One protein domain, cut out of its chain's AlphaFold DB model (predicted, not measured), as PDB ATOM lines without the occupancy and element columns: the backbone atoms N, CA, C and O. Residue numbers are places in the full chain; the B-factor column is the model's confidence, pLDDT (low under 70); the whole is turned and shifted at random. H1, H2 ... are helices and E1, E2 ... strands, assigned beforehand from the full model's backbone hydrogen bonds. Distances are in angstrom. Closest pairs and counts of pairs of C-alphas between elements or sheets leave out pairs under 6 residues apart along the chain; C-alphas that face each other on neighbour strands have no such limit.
ATOM      1  N   LYS A   3      26.470 -19.826 -29.396       89.44
ATOM      2  CA  LYS A   3      27.545 -19.429 -28.476       89.44
ATOM      3  C   LYS A   3      28.546 -20.570 -28.322       89.44
ATOM      4  O   LYS A   3      28.262 -21.705 -28.709       89.44
ATOM      5  N   THR A   4      29.716 -20.273 -27.760       93.06
ATOM      6  CA  THR A   4      30.575 -21.339 -27.230       93.06
ATOM      7  C   THR A   4      29.800 -22.104 -26.158       93.06
ATOM      8  O   THR A   4      28.933 -21.532 -25.491       93.06
ATOM      9  N   ILE A   5      30.082 -23.399 -26.017       90.12
ATOM     10  CA  ILE A   5      29.377 -24.261 -25.059       90.12
ATOM     11  C   ILE A   5      29.513 -23.695 -23.641       90.12
ATOM     12  O   ILE A   5      28.510 -23.500 -22.963       90.12
ATOM     13  N   GLU A   6      30.732 -23.330 -23.242       90.69
ATOM     14  CA  GLU A   6      31.015 -22.730 -21.936       90.69
ATOM     15  C   GLU A   6      30.202 -21.453 -21.693       90.69
ATOM     16  O   GLU A   6      29.528 -21.332 -20.674       90.69
ATOM     17  N   LYS A   7      30.174 -20.527 -22.662       91.56
ATOM     18  CA  LYS A   7      29.410 -19.281 -22.524       91.56
ATOM     19  C   LYS A   7      27.908 -19.542 -22.402       91.56
ATOM     20  O   LYS A   7      27.249 -18.895 -21.597       91.56
ATOM     21  N   ALA A   8      27.365 -20.475 -23.187       90.75
ATOM     22  CA  ALA A   8      25.951 -20.832 -23.102       90.75
ATOM     23  C   ALA A   8      25.593 -21.432 -21.735       90.75
ATOM     24  O   ALA A   8      24.567 -21.068 -21.173       90.75
ATOM     25  N   LEU A   9      26.444 -22.310 -21.196       89.88
ATOM     26  CA  LEU A   9      26.230 -22.935 -19.891       89.88
ATOM     27  C   LEU A   9      26.356 -21.928 -18.741       89.88
ATOM     28  O   LEU A   9      25.513 -21.931 -17.851       89.88
ATOM     29  N   MET A  10      27.341 -21.029 -18.779       90.44
ATOM     30  CA  MET A  10      27.486 -19.978 -17.763       90.44
ATOM     31  C   MET A  10      26.261 -19.061 -17.715       90.44
ATOM     32  O   MET A  10      25.758 -18.754 -16.638       90.44
ATOM     33  N   GLU A  11      25.738 -18.660 -18.875       89.56
ATOM     34  CA  GLU A  11      24.515 -17.855 -18.941       89.56
ATOM     35  C   GLU A  11      23.261 -18.640 -18.527       89.56
ATOM     36  O   GLU A  11      22.372 -18.083 -17.893       89.56
ATOM     37  N   PHE A  12      23.190 -19.931 -18.850       89.12
ATOM     38  CA  PHE A  12      22.095 -20.811 -18.445       89.12
ATOM     39  C   PHE A  12      22.037 -21.037 -16.926       89.12
ATOM     40  O   PHE A  12      20.954 -21.156 -16.350       89.12
ATOM     41  N   LEU A  13      23.199 -21.090 -16.273       87.69
ATOM     42  CA  LEU A  13      23.330 -21.244 -14.824       87.69
ATOM     43  C   LEU A  13      23.179 -19.920 -14.067       87.69
ATOM     44  O   LEU A  13      22.894 -19.938 -12.870       87.69
ATOM     45  N   ALA A  14      23.338 -18.777 -14.742       84.56
ATOM     46  CA  ALA A  14      23.166 -17.469 -14.124       84.56
ATOM     47  C   ALA A  14      21.759 -17.331 -13.524       84.56
ATOM     48  O   ALA A  14      20.780 -17.828 -14.076       84.56
ATOM     49  N   ASP A  15      21.652 -16.683 -12.365       66.88
ATOM     50  CA  ASP A  15      20.370 -16.495 -11.689       66.88
ATOM     51  C   ASP A  15      19.400 -15.729 -12.602       66.88
ATOM     52  O   ASP A  15      19.638 -14.572 -12.963       66.88
ATOM     53  N   VAL A  16      18.307 -16.381 -13.004       64.06
ATOM     54  CA  VAL A  16      17.279 -15.777 -13.849       64.06
ATOM     55  C   VAL A  16      16.407 -14.919 -12.936       64.06
ATOM     56  O   VAL A  16      15.318 -15.301 -12.512       64.06
ATOM     57  N   ARG A  17      16.903 -13.732 -12.579       57.28
ATOM     58  CA  ARG A  17      16.142 -12.696 -11.864       57.28
ATOM     59  C   ARG A  17      15.232 -11.950 -12.831       57.28
ATOM     60  O   ARG A  17      15.429 -10.780 -13.131       57.28
ATOM     61  N   THR A  18      14.240 -12.633 -13.374       53.06
ATOM     62  CA  THR A  18      13.177 -11.993 -14.154       53.06
ATOM     63  C   THR A  18      12.293 -11.139 -13.249       53.06
ATOM     64  O   THR A  18      11.786 -11.603 -12.238       53.06
ATOM     65  N   THR A  19      12.083  -9.880 -13.617       51.28
ATOM     66  CA  THR A  19      11.228  -8.905 -12.915       51.28
ATOM     67  C   THR A  19       9.811  -8.819 -13.513       51.28
ATOM     68  O   THR A  19       9.128  -7.811 -13.345       51.28
ATOM     69  N   GLY A  20       9.373  -9.845 -14.255       61.34
ATOM     70  CA  GLY A  20       8.121  -9.837 -15.029       61.34
ATOM     71  C   GLY A  20       6.851 -10.142 -14.222       61.34
ATOM     72  O   GLY A  20       6.918 -10.717 -13.135       61.34
ATOM     73  N   GLU A  21       5.687  -9.794 -14.781       63.03
ATOM     74  CA  GLU A  21       4.359 -10.058 -14.190       63.03
ATOM     75  C   GLU A  21       4.096 -11.549 -13.953       63.03
ATOM     76  O   GLU A  21       3.588 -11.923 -12.903       63.03
ATOM     77  N   GLU A  22       4.552 -12.411 -14.858       65.00
ATOM     78  CA  GLU A  22       4.434 -13.870 -14.736       65.00
ATOM     79  C   GLU A  22       5.138 -14.406 -13.482       65.00
ATOM     80  O   GLU A  22       4.619 -15.287 -12.800       65.00
ATOM     81  N   ARG A  23       6.277 -13.813 -13.093       70.62
ATOM     82  CA  ARG A  23       6.944 -14.163 -11.831       70.62
ATOM     83  C   ARG A  23       6.163 -13.661 -10.621       70.62
ATOM     84  O   ARG A  23       6.154 -14.345  -9.605       70.62
ATOM     85  N   LYS A  24       5.488 -12.507 -10.718       77.00
ATOM     86  CA  LYS A  24       4.584 -12.028  -9.653       77.00
ATOM     87  C   LYS A  24       3.392 -12.972  -9.473       77.00
ATOM     88  O   LYS A  24       2.976 -13.193  -8.345       77.00
ATOM     89  N   LYS A  25       2.905 -13.568 -10.566       84.25
ATOM     90  CA  LYS A  25       1.897 -14.642 -10.561       84.25
ATOM     91  C   LYS A  25       2.474 -16.009 -10.143       84.25
ATOM     92  O   LYS A  25       1.732 -16.980 -10.027       84.25
ATOM     93  N   GLY A  26       3.792 -16.102  -9.947       89.69
ATOM     94  CA  GLY A  26       4.505 -17.330  -9.609       89.69
ATOM     95  C   GLY A  26       4.433 -18.407 -10.695       89.69
ATOM     96  O   GLY A  26       4.409 -19.592 -10.382       89.69
ATOM     97  N   ILE A  27       4.358 -18.016 -11.968       94.50
ATOM     98  CA  ILE A  27       4.368 -18.944 -13.102       94.50
ATOM     99  C   ILE A  27       5.811 -19.401 -13.364       94.50
ATOM    100  O   ILE A  27       6.709 -18.554 -13.445       94.50
ATOM    101  N   PRO A  28       6.059 -20.716 -13.516       94.69
ATOM    102  CA  PRO A  28       7.394 -21.235 -13.784       94.69
ATOM    103  C   PRO A  28       7.987 -20.680 -15.078       94.69
ATOM    104  O   PRO A  28       7.291 -20.524 -16.084       94.69
ATOM    105  N   LEU A  29       9.293 -20.431 -15.058       94.12
ATOM    106  CA  LEU A  29      10.065 -20.036 -16.229       94.12
ATOM    107  C   LEU A  29      10.933 -21.194 -16.677       94.12
ATOM    108  O   LEU A  29      11.559 -21.858 -15.853       94.12
ATOM    109  N   ILE A  30      10.994 -21.413 -17.985       94.88
ATOM    110  CA  ILE A  30      11.783 -22.491 -18.561       94.88
ATOM    111  C   ILE A  30      12.787 -21.928 -19.551       94.88
ATOM    112  O   ILE A  30      12.472 -21.079 -20.385       94.88
ATOM    113  N   THR A  31      14.016 -22.417 -19.429       94.69
ATOM    114  CA  THR A  31      15.137 -22.087 -20.303       94.69
ATOM    115  C   THR A  31      15.654 -23.366 -20.942       94.69
ATOM    116  O   THR A  31      15.792 -24.380 -20.258       94.69
ATOM    117  N   PHE A  32      15.990 -23.313 -22.232       95.38
ATOM    118  CA  PHE A  32      16.503 -24.459 -22.983       95.38
ATOM    119  C   PHE A  32      17.897 -24.197 -23.547       95.38
ATOM    120  O   PHE A  32      18.188 -23.112 -24.058       95.38
ATOM    121  N   VAL A  33      18.732 -25.234 -23.526       95.19
ATOM    122  CA  VAL A  33      20.037 -25.290 -24.181       95.19
ATOM    123  C   VAL A  33      20.141 -26.586 -24.972       95.19
ATOM    124  O   VAL A  33      19.880 -27.665 -24.449       95.19
ATOM    125  N   TYR A  34      20.574 -26.500 -26.226       94.44
ATOM    126  CA  TYR A  34      20.885 -27.682 -27.031       94.44
ATOM    127  C   TYR A  34      22.155 -27.480 -27.858       94.44
ATOM    128  O   TYR A  34      22.560 -26.355 -28.170       94.44
ATOM    129  N   LYS A  35      22.805 -28.593 -28.205       92.81
ATOM    130  CA  LYS A  35      24.057 -28.597 -28.968       92.81
ATOM    131  C   LYS A  35      23.804 -28.510 -30.475       92.81
ATOM    132  O   LYS A  35      22.906 -29.150 -31.033       92.81
ATOM    133  N   GLU A  36      24.653 -27.757 -31.163       90.50
ATOM    134  CA  GLU A  36      24.642 -27.629 -32.616       90.50
ATOM    135  C   GLU A  36      26.080 -27.558 -33.159       90.50
ATOM    136  O   GLU A  36      26.734 -26.514 -33.105       90.50
ATOM    137  N   GLY A  37      26.587 -28.694 -33.656       88.00
ATOM    138  CA  GLY A  37      28.011 -28.850 -33.973       88.00
ATOM    139  C   GLY A  37      28.860 -28.665 -32.714       88.00
ATOM    140  O   GLY A  37      28.506 -29.185 -31.659       88.00
ATOM    141  N   ASP A  38      29.918 -27.863 -32.791       88.69
ATOM    142  CA  ASP A  38      30.787 -27.540 -31.644       88.69
ATOM    143  C   ASP A  38      30.300 -26.333 -30.822       88.69
ATOM    144  O   ASP A  38      31.021 -25.783 -29.988       88.69
ATOM    145  N   LYS A  39      29.064 -25.885 -31.067       93.31
ATOM    146  CA  LYS A  39      28.438 -24.741 -30.397       93.31
ATOM    147  C   LYS A  39      27.191 -25.171 -29.631       93.31
ATOM    148  O   LYS A  39      26.671 -26.271 -29.808       93.31
ATOM    149  N   ALA A  40      26.698 -24.270 -28.792       93.50
ATOM    150  CA  ALA A  40      25.424 -24.418 -28.103       93.50
ATOM    151  C   ALA A  40      24.476 -23.276 -28.477       93.50
ATOM    152  O   ALA A  40      24.897 -22.136 -28.709       93.50
ATOM    153  N   VAL A  41      23.185 -23.589 -28.526       94.00
ATOM    154  CA  VAL A  41      22.108 -22.614 -28.661       94.00
ATOM    155  C   VAL A  41      21.409 -22.511 -27.319       94.00
ATOM    156  O   VAL A  41      20.816 -23.478 -26.856       94.00
ATOM    157  N   LEU A  42      21.487 -21.328 -26.714       93.38
ATOM    158  CA  LEU A  42      20.681 -20.943 -25.560       93.38
ATOM    159  C   LEU A  42      19.433 -20.212 -26.066       93.38
ATOM    160  O   LEU A  42      19.551 -19.232 -26.818       93.38
ATOM    161  N   LEU A  43      18.263 -20.702 -25.668       92.56
ATOM    162  CA  LEU A  43      16.984 -20.027 -25.856       92.56
ATOM    163  C   LEU A  43      16.689 -19.143 -24.640       92.56
ATOM    164  O   LEU A  43      17.135 -19.434 -23.534       92.56
ATOM    165  N   ALA A  44      15.976 -18.039 -24.860       88.88
ATOM    166  CA  ALA A  44      15.583 -17.145 -23.776       88.88
ATOM    167  C   ALA A  44      14.655 -17.866 -22.787       88.88
ATOM    168  O   ALA A  44      13.864 -18.714 -23.197       88.88
ATOM    169  N   ALA A  45      14.740 -17.496 -21.508       90.75
ATOM    170  CA  ALA A  45      13.806 -17.962 -20.491       90.75
ATOM    171  C   ALA A  45      12.393 -17.455 -20.811       90.75
ATOM    172  O   ALA A  45      12.198 -16.247 -20.977       90.75
ATOM    173  N   LEU A  46      11.417 -18.359 -20.882       92.44
ATOM    174  CA  LEU A  46      10.020 -18.030 -21.168       92.44
ATOM    175  C   LEU A  46       9.082 -18.568 -20.074       92.44
ATOM    176  O   LEU A  46       9.381 -19.606 -19.484       92.44
ATOM    177  N   PRO A  47       7.936 -17.906 -19.824       93.88
ATOM    178  CA  PRO A  47       6.834 -18.467 -19.039       93.88
ATOM    179  C   PRO A  47       6.407 -19.825 -19.570       93.88
ATOM    180  O   PRO A  47       6.385 -20.037 -20.786       93.88
ATOM    181  N   LEU A  48       6.044 -20.723 -18.655       95.81
ATOM    182  CA  LEU A  48       5.732 -22.115 -18.950       95.81
ATOM    183  C   LEU A  48       4.835 -22.313 -20.188       95.81
ATOM    184  O   LEU A  48       5.250 -23.084 -21.048       95.81
ATOM    185  N   PRO A  49       3.695 -21.614 -20.373       94.44
ATOM    186  CA  PRO A  49       2.851 -21.838 -21.551       94.44
ATOM    187  C   PRO A  49       3.552 -21.530 -22.882       94.44
ATOM    188  O   PRO A  49       3.339 -22.209 -23.885       94.44
ATOM    189  N   LEU A  50       4.421 -20.513 -22.901       94.06
ATOM    190  CA  LEU A  50       5.182 -20.131 -24.091       94.06
ATOM    191  C   LEU A  50       6.375 -21.058 -24.321       94.06
ATOM    192  O   LEU A  50       6.682 -21.392 -25.464       94.06
ATOM    193  N   ALA A  51       7.034 -21.481 -23.242       94.06
ATOM    194  CA  ALA A  51       8.110 -22.458 -23.310       94.06
ATOM    195  C   ALA A  51       7.603 -23.842 -23.748       94.06
ATOM    196  O   ALA A  51       8.313 -24.543 -24.469       94.06
ATOM    197  N   ASP A  52       6.377 -24.216 -23.369       95.62
ATOM    198  CA  ASP A  52       5.800 -25.528 -23.666       95.62
ATOM    199  C   ASP A  52       5.687 -25.779 -25.172       95.62
ATOM    200  O   ASP A  52       6.115 -26.815 -25.672       95.62
ATOM    201  N   ILE A  53       5.220 -24.777 -25.916       93.56
ATOM    202  CA  ILE A  53       5.132 -24.820 -27.384       93.56
ATOM    203  C   ILE A  53       6.466 -24.505 -28.083       93.56
ATOM    204  O   ILE A  53       6.589 -24.665 -29.299       93.56
ATOM    205  N   GLN A  54       7.471 -24.000 -27.358       89.38
ATOM    206  CA  GLN A  54       8.734 -23.571 -27.960       89.38
ATOM    207  C   GLN A  54       9.546 -24.758 -28.478       89.38
ATOM    208  O   GLN A  54      10.189 -24.631 -29.525       89.38
ATOM    209  N   THR A  55       9.510 -25.896 -27.777       84.88
ATOM    210  CA  THR A  55      10.197 -27.123 -28.203       84.88
ATOM    211  C   THR A  55       9.680 -27.591 -29.555       84.88
ATOM    212  O   THR A  55      10.481 -27.853 -30.443       84.88
ATOM    213  N   GLU A  56       8.362 -27.576 -29.737       88.75
ATOM    214  CA  GLU A  56       7.688 -27.951 -30.981       88.75
ATOM    215  C   GLU A  56       8.042 -27.005 -32.142       88.75
ATOM    216  O   GLU A  56       8.267 -27.436 -33.270       88.75
ATOM    217  N   LYS A  57       8.122 -25.695 -31.875       88.75
ATOM    218  CA  LYS A  57       8.328 -24.678 -32.922       88.75
ATOM    219  C   LYS A  57       9.789 -24.431 -33.287       88.75
ATOM    220  O   LYS A  57      10.077 -24.021 -34.408       88.75
ATOM    221  N   THR A  58      10.700 -24.581 -32.328       87.44
ATOM    222  CA  THR A  58      12.075 -24.060 -32.445       87.44
ATOM    223  C   THR A  58      13.123 -25.163 -32.455       87.44
ATOM    224  O   THR A  58      14.137 -25.033 -33.141       87.44
ATOM    225  N   ILE A  59      12.924 -26.233 -31.682       86.75
ATOM    226  CA  ILE A  59      13.946 -27.262 -31.492       86.75
ATOM    227  C   ILE A  59      13.682 -28.405 -32.468       86.75
ATOM    228  O   ILE A  59      12.681 -29.103 -32.383       86.75
ATOM    229  N   SER A  60      14.601 -28.606 -33.411       85.19
ATOM    230  CA  SER A  60      14.488 -29.686 -34.393       85.19
ATOM    231  C   SER A  60      14.597 -31.074 -33.752       85.19
ATOM    232  O   SER A  60      15.220 -31.248 -32.702       85.19
ATOM    233  N   THR A  61      14.064 -32.085 -34.438       88.75
ATOM    234  CA  THR A  61      14.244 -33.493 -34.066       88.75
ATOM    235  C   THR A  61      15.726 -33.899 -34.056       88.75
ATOM    236  O   THR A  61      16.591 -33.266 -34.671       88.75
ATOM    237  N   GLY A  62      16.048 -34.944 -33.294       89.00
ATOM    238  CA  GLY A  62      17.404 -35.455 -33.085       89.00
ATOM    239  C   GLY A  62      18.247 -34.651 -32.090       89.00
ATOM    240  O   GLY A  62      19.407 -34.996 -31.861       89.00
ATOM    241  N   LYS A  63      17.703 -33.585 -31.489       91.94
ATOM    242  CA  LYS A  63      18.400 -32.770 -30.486       91.94
ATOM    243  C   LYS A  63      18.118 -33.270 -29.077       91.94
ATOM    244  O   LYS A  63      16.962 -33.416 -28.697       91.94
ATOM    245  N   GLU A  64      19.181 -33.505 -28.315       94.38
ATOM    246  CA  GLU A  64      19.124 -33.603 -26.854       94.38
ATOM    247  C   GLU A  64      19.068 -32.184 -26.270       94.38
ATOM    248  O   GLU A  64      19.754 -31.279 -26.767       94.38
ATOM    249  N   VAL A  65      18.238 -31.980 -25.246       95.38
ATOM    250  CA  VAL A  65      17.954 -30.650 -24.694       95.38
ATOM    251  C   VAL A  65      18.201 -30.643 -23.195       95.38
ATOM    252  O   VAL A  65      17.524 -31.337 -22.444       95.38
ATOM    253  N   LEU A  66      19.130 -29.803 -22.749       96.56
ATOM    254  CA  LEU A  66      19.259 -29.423 -21.350       96.56
ATOM    255  C   LEU A  66      18.237 -28.323 -21.058       96.56
ATOM    256  O   LEU A  66      18.198 -27.310 -21.756       96.56
ATOM    257  N   TYR A  67      17.421 -28.502 -20.028       96.38
ATOM    258  CA  TYR A  67      16.451 -27.504 -19.606       96.38
ATOM    259  C   TYR A  67      16.643 -27.125 -18.139       96.38
ATOM    260  O   TYR A  67      17.140 -27.911 -17.328       96.38
ATOM    261  N   ARG A  68      16.250 -25.895 -17.814       95.62
ATOM    262  CA  ARG A  68      16.167 -25.355 -16.457       95.62
ATOM    263  C   ARG A  68      14.756 -24.855 -16.234       95.62
ATOM    264  O   ARG A  68      14.215 -24.173 -17.100       95.62
ATOM    265  N   VAL A  69      14.205 -25.168 -15.072       95.00
ATOM    266  CA  VAL A  69      12.935 -24.646 -14.579       95.00
ATOM    267  C   VAL A  69      13.227 -23.793 -13.360       95.00
ATOM    268  O   VAL A  69      13.775 -24.303 -12.387       95.00
ATOM    269  N   ASP A  70      12.846 -22.524 -13.397       93.38
ATOM    270  CA  ASP A  70      12.829 -21.624 -12.246       93.38
ATOM    271  C   ASP A  70      11.386 -21.492 -11.757       93.38
ATOM    272  O   ASP A  70      10.495 -21.129 -12.527       93.38
ATOM    273  N   PHE A  71      11.137 -21.819 -10.492       92.69
ATOM    274  CA  PHE A  71       9.787 -21.924  -9.938       92.69
ATOM    275  C   PHE A  71       9.766 -21.622  -8.438       92.69
ATOM    276  O   PHE A  71      10.817 -21.478  -7.811       92.69
ATOM    277  N   PHE A  72       8.572 -21.520  -7.861       91.25
ATOM    278  CA  PHE A  72       8.404 -21.386  -6.418       91.25
ATOM    279  C   PHE A  72       7.993 -22.715  -5.801       91.25
ATOM    280  O   PHE A  72       7.180 -23.450  -6.353       91.25
ATOM    281  N   LYS A  73       8.555 -23.014  -4.634       88.94
ATOM    282  CA  LYS A  73       8.133 -24.135  -3.806       88.94
ATOM    283  C   LYS A  73       8.159 -23.697  -2.356       88.94
ATOM    284  O   LYS A  73       9.204 -23.254  -1.884       88.94
ATOM    285  N   GLU A  74       7.028 -23.846  -1.671       90.12
ATOM    286  CA  GLU A  74       6.879 -23.455  -0.262       90.12
ATOM    287  C   GLU A  74       7.285 -21.984  -0.019       90.12
ATOM    288  O   GLU A  74       7.891 -21.632   0.986       90.12
ATOM    289  N   GLY A  75       6.991 -21.113  -0.991       85.75
ATOM    290  CA  GLY A  75       7.269 -19.675  -0.945       85.75
ATOM    291  C   GLY A  75       8.702 -19.298  -1.327       85.75
ATOM    292  O   GLY A  75       9.007 -18.118  -1.495       85.75
ATOM    293  N   GLU A  76       9.581 -20.279  -1.526       88.62
ATOM    294  CA  GLU A  76      10.975 -20.050  -1.886       88.62
ATOM    295  C   GLU A  76      11.209 -20.221  -3.386       88.62
ATOM    296  O   GLU A  76      10.710 -21.155  -4.015       88.62
ATOM    297  N   ALA A  77      12.037 -19.346  -3.960       89.38
ATOM    298  CA  ALA A  77      12.521 -19.526  -5.321       89.38
ATOM    299  C   ALA A  77      13.470 -20.734  -5.376       89.38
ATOM    300  O   ALA A  77      14.473 -20.795  -4.660       89.38
ATOM    301  N   LYS A  78      13.156 -21.687  -6.246       91.31
ATOM    302  CA  LYS A  78      13.949 -22.885  -6.518       91.31
ATOM    303  C   LYS A  78      14.233 -22.977  -8.009       91.31
ATOM    304  O   LYS A  78      13.555 -22.370  -8.838       91.31
ATOM    305  N   ASN A  79      15.226 -23.786  -8.345       92.19
ATOM    306  CA  ASN A  79      15.431 -24.226  -9.708       92.19
ATOM    307  C   ASN A  79      15.580 -25.747  -9.773       92.19
ATOM    308  O   ASN A  79      15.903 -26.413  -8.789       92.19
ATOM    309  N   SER A  80      15.279 -26.292 -10.943       94.31
ATOM    310  CA  SER A  80      15.503 -27.690 -11.280       94.31
ATOM    311  C   SER A  80      16.048 -27.785 -12.696       94.31
ATOM    312  O   SER A  80      15.775 -26.928 -13.535       94.31
ATOM    313  N   PHE A  81      16.822 -28.830 -12.951       95.62
ATOM    314  CA  PHE A  81      17.467 -29.074 -14.230       95.62
ATOM    315  C   PHE A  81      17.168 -30.493 -14.683       95.62
ATOM    316  O   PHE A  81      17.089 -31.407 -13.860       95.62
ATOM    317  N   GLY A  82      17.073 -30.681 -15.991       96.88
ATOM    318  CA  GLY A  82      16.949 -32.004 -16.579       96.88
ATOM    319  C   GLY A  82      17.432 -32.033 -18.018       96.88
ATOM    320  O   GLY A  82      17.637 -30.999 -18.654       96.88
ATOM    321  N   VAL A  83      17.633 -33.242 -18.525       96.94
ATOM    322  CA  VAL A  83      18.041 -33.497 -19.904       96.94
ATOM    323  C   VAL A  83      16.942 -34.292 -20.583       96.94
ATOM    324  O   VAL A  83      16.700 -35.443 -20.231       96.94
ATOM    325  N   LEU A  84      16.272 -33.678 -21.553       95.62
ATOM    326  CA  LEU A  84      15.373 -34.400 -22.439       95.62
ATOM    327  C   LEU A  84      16.206 -35.166 -23.471       95.62
ATOM    328  O   LEU A  84      17.085 -34.557 -24.097       95.62
ATOM    329  N   PRO A  85      15.926 -36.464 -23.682       93.19
ATOM    330  CA  PRO A  85      16.618 -37.256 -24.687       93.19
ATOM    331  C   PRO A  85      16.368 -36.691 -26.088       93.19
ATOM    332  O   PRO A  85      15.486 -35.856 -26.297       93.19
ATOM    333  N   ALA A  86      17.135 -37.178 -27.067       92.88
ATOM    334  CA  ALA A  86      17.000 -36.758 -28.456       92.88
ATOM    335  C   ALA A  86      15.532 -36.791 -28.924       92.88
ATOM    336  O   ALA A  86      14.901 -37.852 -28.940       92.88
ATOM    337  N   ILE A  87      15.006 -35.623 -29.305       88.56
ATOM    338  CA  ILE A  87      13.604 -35.451 -29.702       88.56
ATOM    339  C   ILE A  87      13.328 -36.303 -30.941       88.56
ATOM    340  O   ILE A  87      13.864 -36.038 -32.016       88.56
ATOM    341  N   LYS A  88      12.504 -37.341 -30.796       89.06
ATOM    342  CA  LYS A  88      12.158 -38.242 -31.906       89.06
ATOM    343  C   LYS A  88      11.122 -37.617 -32.833       89.06
ATOM    344  O   LYS A  88      11.262 -37.681 -34.048       89.06
ATOM    345  N   GLU A  89      10.122 -36.980 -32.239       89.19
ATOM    346  CA  GLU A  89       8.979 -36.377 -32.913       89.19
ATOM    347  C   GLU A  89       8.705 -35.005 -32.297       89.19
ATOM    348  O   GLU A  89       8.987 -34.784 -31.117       89.19
ATOM    349  N   SER A  90       8.191 -34.081 -33.107       89.06
ATOM    350  CA  SER A  90       7.843 -32.739 -32.641       89.06
ATOM    351  C   SER A  90       6.719 -32.820 -31.610       89.06
ATOM    352  O   SER A  90       5.657 -33.365 -31.901       89.06
ATOM    353  N   ALA A  91       6.959 -32.298 -30.410       93.69
ATOM    354  CA  ALA A  91       5.995 -32.292 -29.318       93.69
ATOM    355  C   ALA A  91       6.287 -31.153 -28.332       93.69
ATOM    356  O   ALA A  91       7.390 -30.586 -28.304       93.69
ATOM    357  N   THR A  92       5.296 -30.841 -27.499       96.19
ATOM    358  CA  THR A  92       5.448 -29.846 -26.435       96.19
ATOM    359  C   THR A  92       6.419 -30.324 -25.356       96.19
ATOM    360  O   THR A  92       6.623 -31.528 -25.159       96.19
ATOM    361  N   PHE A  93       7.018 -29.383 -24.632       96.81
ATOM    362  CA  PHE A  93       7.976 -29.670 -23.570       96.81
ATOM    363  C   PHE A  93       7.399 -30.625 -22.519       96.81
ATOM    364  O   PHE A  93       8.046 -31.612 -22.170       96.81
ATOM    365  N   LEU A  94       6.180 -30.370 -22.037       97.50
ATOM    366  CA  LEU A  94       5.531 -31.188 -21.012       97.50
ATOM    367  C   LEU A  94       5.243 -32.607 -21.507       97.50
ATOM    368  O   LEU A  94       5.374 -33.560 -20.737       97.50
ATOM    369  N   THR A  95       4.913 -32.760 -22.791       96.81
ATOM    370  CA  THR A  95       4.711 -34.073 -23.423       96.81
ATOM    371  C   THR A  95       6.022 -34.856 -23.489       96.81
ATOM    372  O   THR A  95       6.059 -36.046 -23.159       96.81
ATOM    373  N   LEU A  96       7.117 -34.192 -23.872       96.31
ATOM    374  CA  LEU A  96       8.452 -34.794 -23.923       96.31
ATOM    375  C   LEU A  96       8.937 -35.191 -22.522       96.31
ATOM    376  O   LEU A  96       9.407 -36.314 -22.331       96.31
ATOM    377  N   LEU A  97       8.778 -34.297 -21.541       97.25
ATOM    378  CA  LEU A  97       9.151 -34.521 -20.146       97.25
ATOM    379  C   LEU A  97       8.399 -35.711 -19.544       97.25
ATOM    380  O   LEU A  97       9.019 -36.622 -18.998       97.25
ATOM    381  N   GLU A  98       7.070 -35.729 -19.666       97.44
ATOM    382  CA  GLU A  98       6.249 -36.828 -19.160       97.44
ATOM    383  C   GLU A  98       6.636 -38.160 -19.801       97.44
ATOM    384  O   GLU A  98       6.784 -39.164 -19.104       97.44
ATOM    385  N   THR A  99       6.810 -38.173 -21.122       96.38
ATOM    386  CA  THR A  99       7.163 -39.387 -21.860       96.38
ATOM    387  C   THR A  99       8.520 -39.924 -21.418       96.38
ATOM    388  O   THR A  99       8.664 -41.123 -21.180       96.38
ATOM    389  N   ALA A 100       9.515 -39.050 -21.259       95.75
ATOM    390  CA  ALA A 100      10.840 -39.439 -20.790       95.75
ATOM    391  C   ALA A 100      10.794 -40.016 -19.363       95.75
ATOM    392  O   ALA A 100      11.357 -41.086 -19.120       95.75
ATOM    393  N   ILE A 101      10.046 -39.383 -18.451       96.25
ATOM    394  CA  ILE A 101       9.848 -39.876 -17.078       96.25
ATOM    395  C   ILE A 101       9.148 -41.241 -17.075       96.25
ATOM    396  O   ILE A 101       9.615 -42.164 -16.407       96.25
ATOM    397  N   LYS A 102       8.064 -41.406 -17.847       95.94
ATOM    398  CA  LYS A 102       7.326 -42.680 -17.959       95.94
ATOM    399  C   LYS A 102       8.186 -43.810 -18.527       95.94
ATOM    400  O   LYS A 102       8.027 -44.956 -18.120       95.94
ATOM    401  N   ASN A 103       9.128 -43.480 -19.406       95.31
ATOM    402  CA  ASN A 103      10.107 -44.424 -19.945       95.31
ATOM    403  C   ASN A 103      11.287 -44.700 -18.991       95.31
ATOM    404  O   ASN A 103      12.197 -45.446 -19.347       95.31
ATOM    405  N   GLY A 104      11.287 -44.123 -17.786       93.56
ATOM    406  CA  GLY A 104      12.299 -44.360 -16.759       93.56
ATOM    407  C   GLY A 104      13.564 -43.508 -16.892       93.56
ATOM    408  O   GLY A 104      14.559 -43.805 -16.222       93.56
ATOM    409  N   ASP A 105      13.558 -42.455 -17.716       94.38
ATOM    410  CA  ASP A 105      14.704 -41.556 -17.848       94.38
ATOM    411  C   ASP A 105      14.825 -40.632 -16.629       94.38
ATOM    412  O   ASP A 105      14.182 -39.587 -16.517       94.38
ATOM    413  N   ARG A 106      15.705 -41.017 -15.704       91.25
ATOM    414  CA  ARG A 106      15.980 -40.257 -14.477       91.25
ATOM    415  C   ARG A 106      16.724 -38.943 -14.722       91.25
ATOM    416  O   ARG A 106      16.758 -38.113 -13.819       91.25
ATOM    417  N   LYS A 107      17.338 -38.747 -15.896       95.25
ATOM    418  CA  LYS A 107      17.989 -37.475 -16.252       95.25
ATOM    419  C   LYS A 107      16.968 -36.449 -16.719       95.25
ATOM    420  O   LYS A 107      17.213 -35.254 -16.575       95.25
ATOM    421  N   ALA A 108      15.838 -36.907 -17.255       94.38
ATOM    422  CA  ALA A 108      14.790 -36.032 -17.748       94.38
ATOM    423  C   ALA A 108      14.075 -35.283 -16.633       94.38
ATOM    424  O   ALA A 108      13.655 -34.165 -16.873       94.38
ATOM    425  N   GLY A 109      13.949 -35.845 -15.430       94.56
ATOM    426  CA  GLY A 109      13.307 -35.188 -14.293       94.56
ATOM    427  C   GLY A 109      12.605 -36.190 -13.384       94.56
ATOM    428  O   GLY A 109      12.944 -37.372 -13.354       94.56
ATOM    429  N   TYR A 110      11.611 -35.718 -12.633       94.38
ATOM    430  CA  TYR A 110      10.810 -36.547 -11.733       94.38
ATOM    431  C   TYR A 110       9.326 -36.184 -11.820       94.38
ATOM    432  O   TYR A 110       8.969 -35.052 -12.152       94.38
TER     433      TYR A 110
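Overview. This is residues 3 to 110 of the 201 residues of an uncharacterized protein of Lachnospiraceae bacterium (UniProt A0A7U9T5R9). A strongly twisted wall of two strand hairpins side by side, E2 with E1 and E3 with E4, has helix H1 over one face, running along E2 and E1. The short helix H3 is on the opposite face, beside the strands, H4 follows it, and H5 begins next to both and only grazes the sheet near the end of E4. The printed part has 108 residues, with five named helices and four named strands in the order H1 H2 E1 E2 H3 H4 E3 E4 H5. The sheet's order is E2 E1 E3 E4, antiparallel throughout, and the class is mixed, helices and strands. The whole is compact, with a radius of gyration of the C-alphas of 13.6 A, and rounded, spanning 36 by 33 by 24 A.

Arrangement. H1, residues 5 to 13, is on the sheet at a height over the sheet of 8.1 A. It lies over E1, residues 29 to 36, and only just over E2, residues 39 to 42, where 3 of its C-alphas fall; its closest C-alphas to E2 are those of Ile 5 and Ala 40, 5.0 A apart. On the local plane it stands at 7 degrees to E1, along the strands. H2, residues 21 to 24, only grazes the sheet with residues 22 to 23. E1 and E2 form a hairpin, with N 36 and O 39 2.8 A apart. Residues 29 to 30 of E1 also pair, antiparallel, with residues 46 to 47. H3, residues 48 to 52, is on the opposite face from H1, over none of the strands, at a height over the sheet of 5.9 A. H4, residues 54 to 58, is only just not on the sheet, with 4 pairs of C-alphas within 10 A. E3, residues 65 to 73, is antiparallel to E1, with N 33 and O 66 2.8 A apart. E2, H3, H4 and E3 form a split strand-helix-strand unit, two strands running the same way with E1 between them, and its crossover is right-handed. E3 and E4, residues 76 to 84, form a hairpin, with N 69 and O 80 2.8 A apart. H5, residues 93 to 102, only just touches H3, with 3 pairs of C-alphas within 8 A, the closest being those of Asp 52 and Phe 93, 4.7 A apart. It only just touches H4 too, also with 3 pairs, the closest C-alphas being those of Thr 55 and Phe 93, 5.7 A apart. Every O i to N i+4 pair is within hydrogen-bond range in H1, H3, H4 and H5; H2 is too short for one.

Along the chain. H1 begins at C-alpha 5, (29.377, -24.261, -25.059), and is 12.3 A long. E1 measures 23.2 A, E3 24.0 A and E4 25.4 A. H5 is 14.2 A long and ends at C-alpha 102, (7.326, -42.680, -17.959).

Size, cuts and confidence. The C-alphas of Gly 37 and Glu 74, the two farthest apart, are 40.2 A apart. The printed part has no cut and no long link. Mean pLDDT of the printed part is 89.7; residues 15 to 22 are under 70.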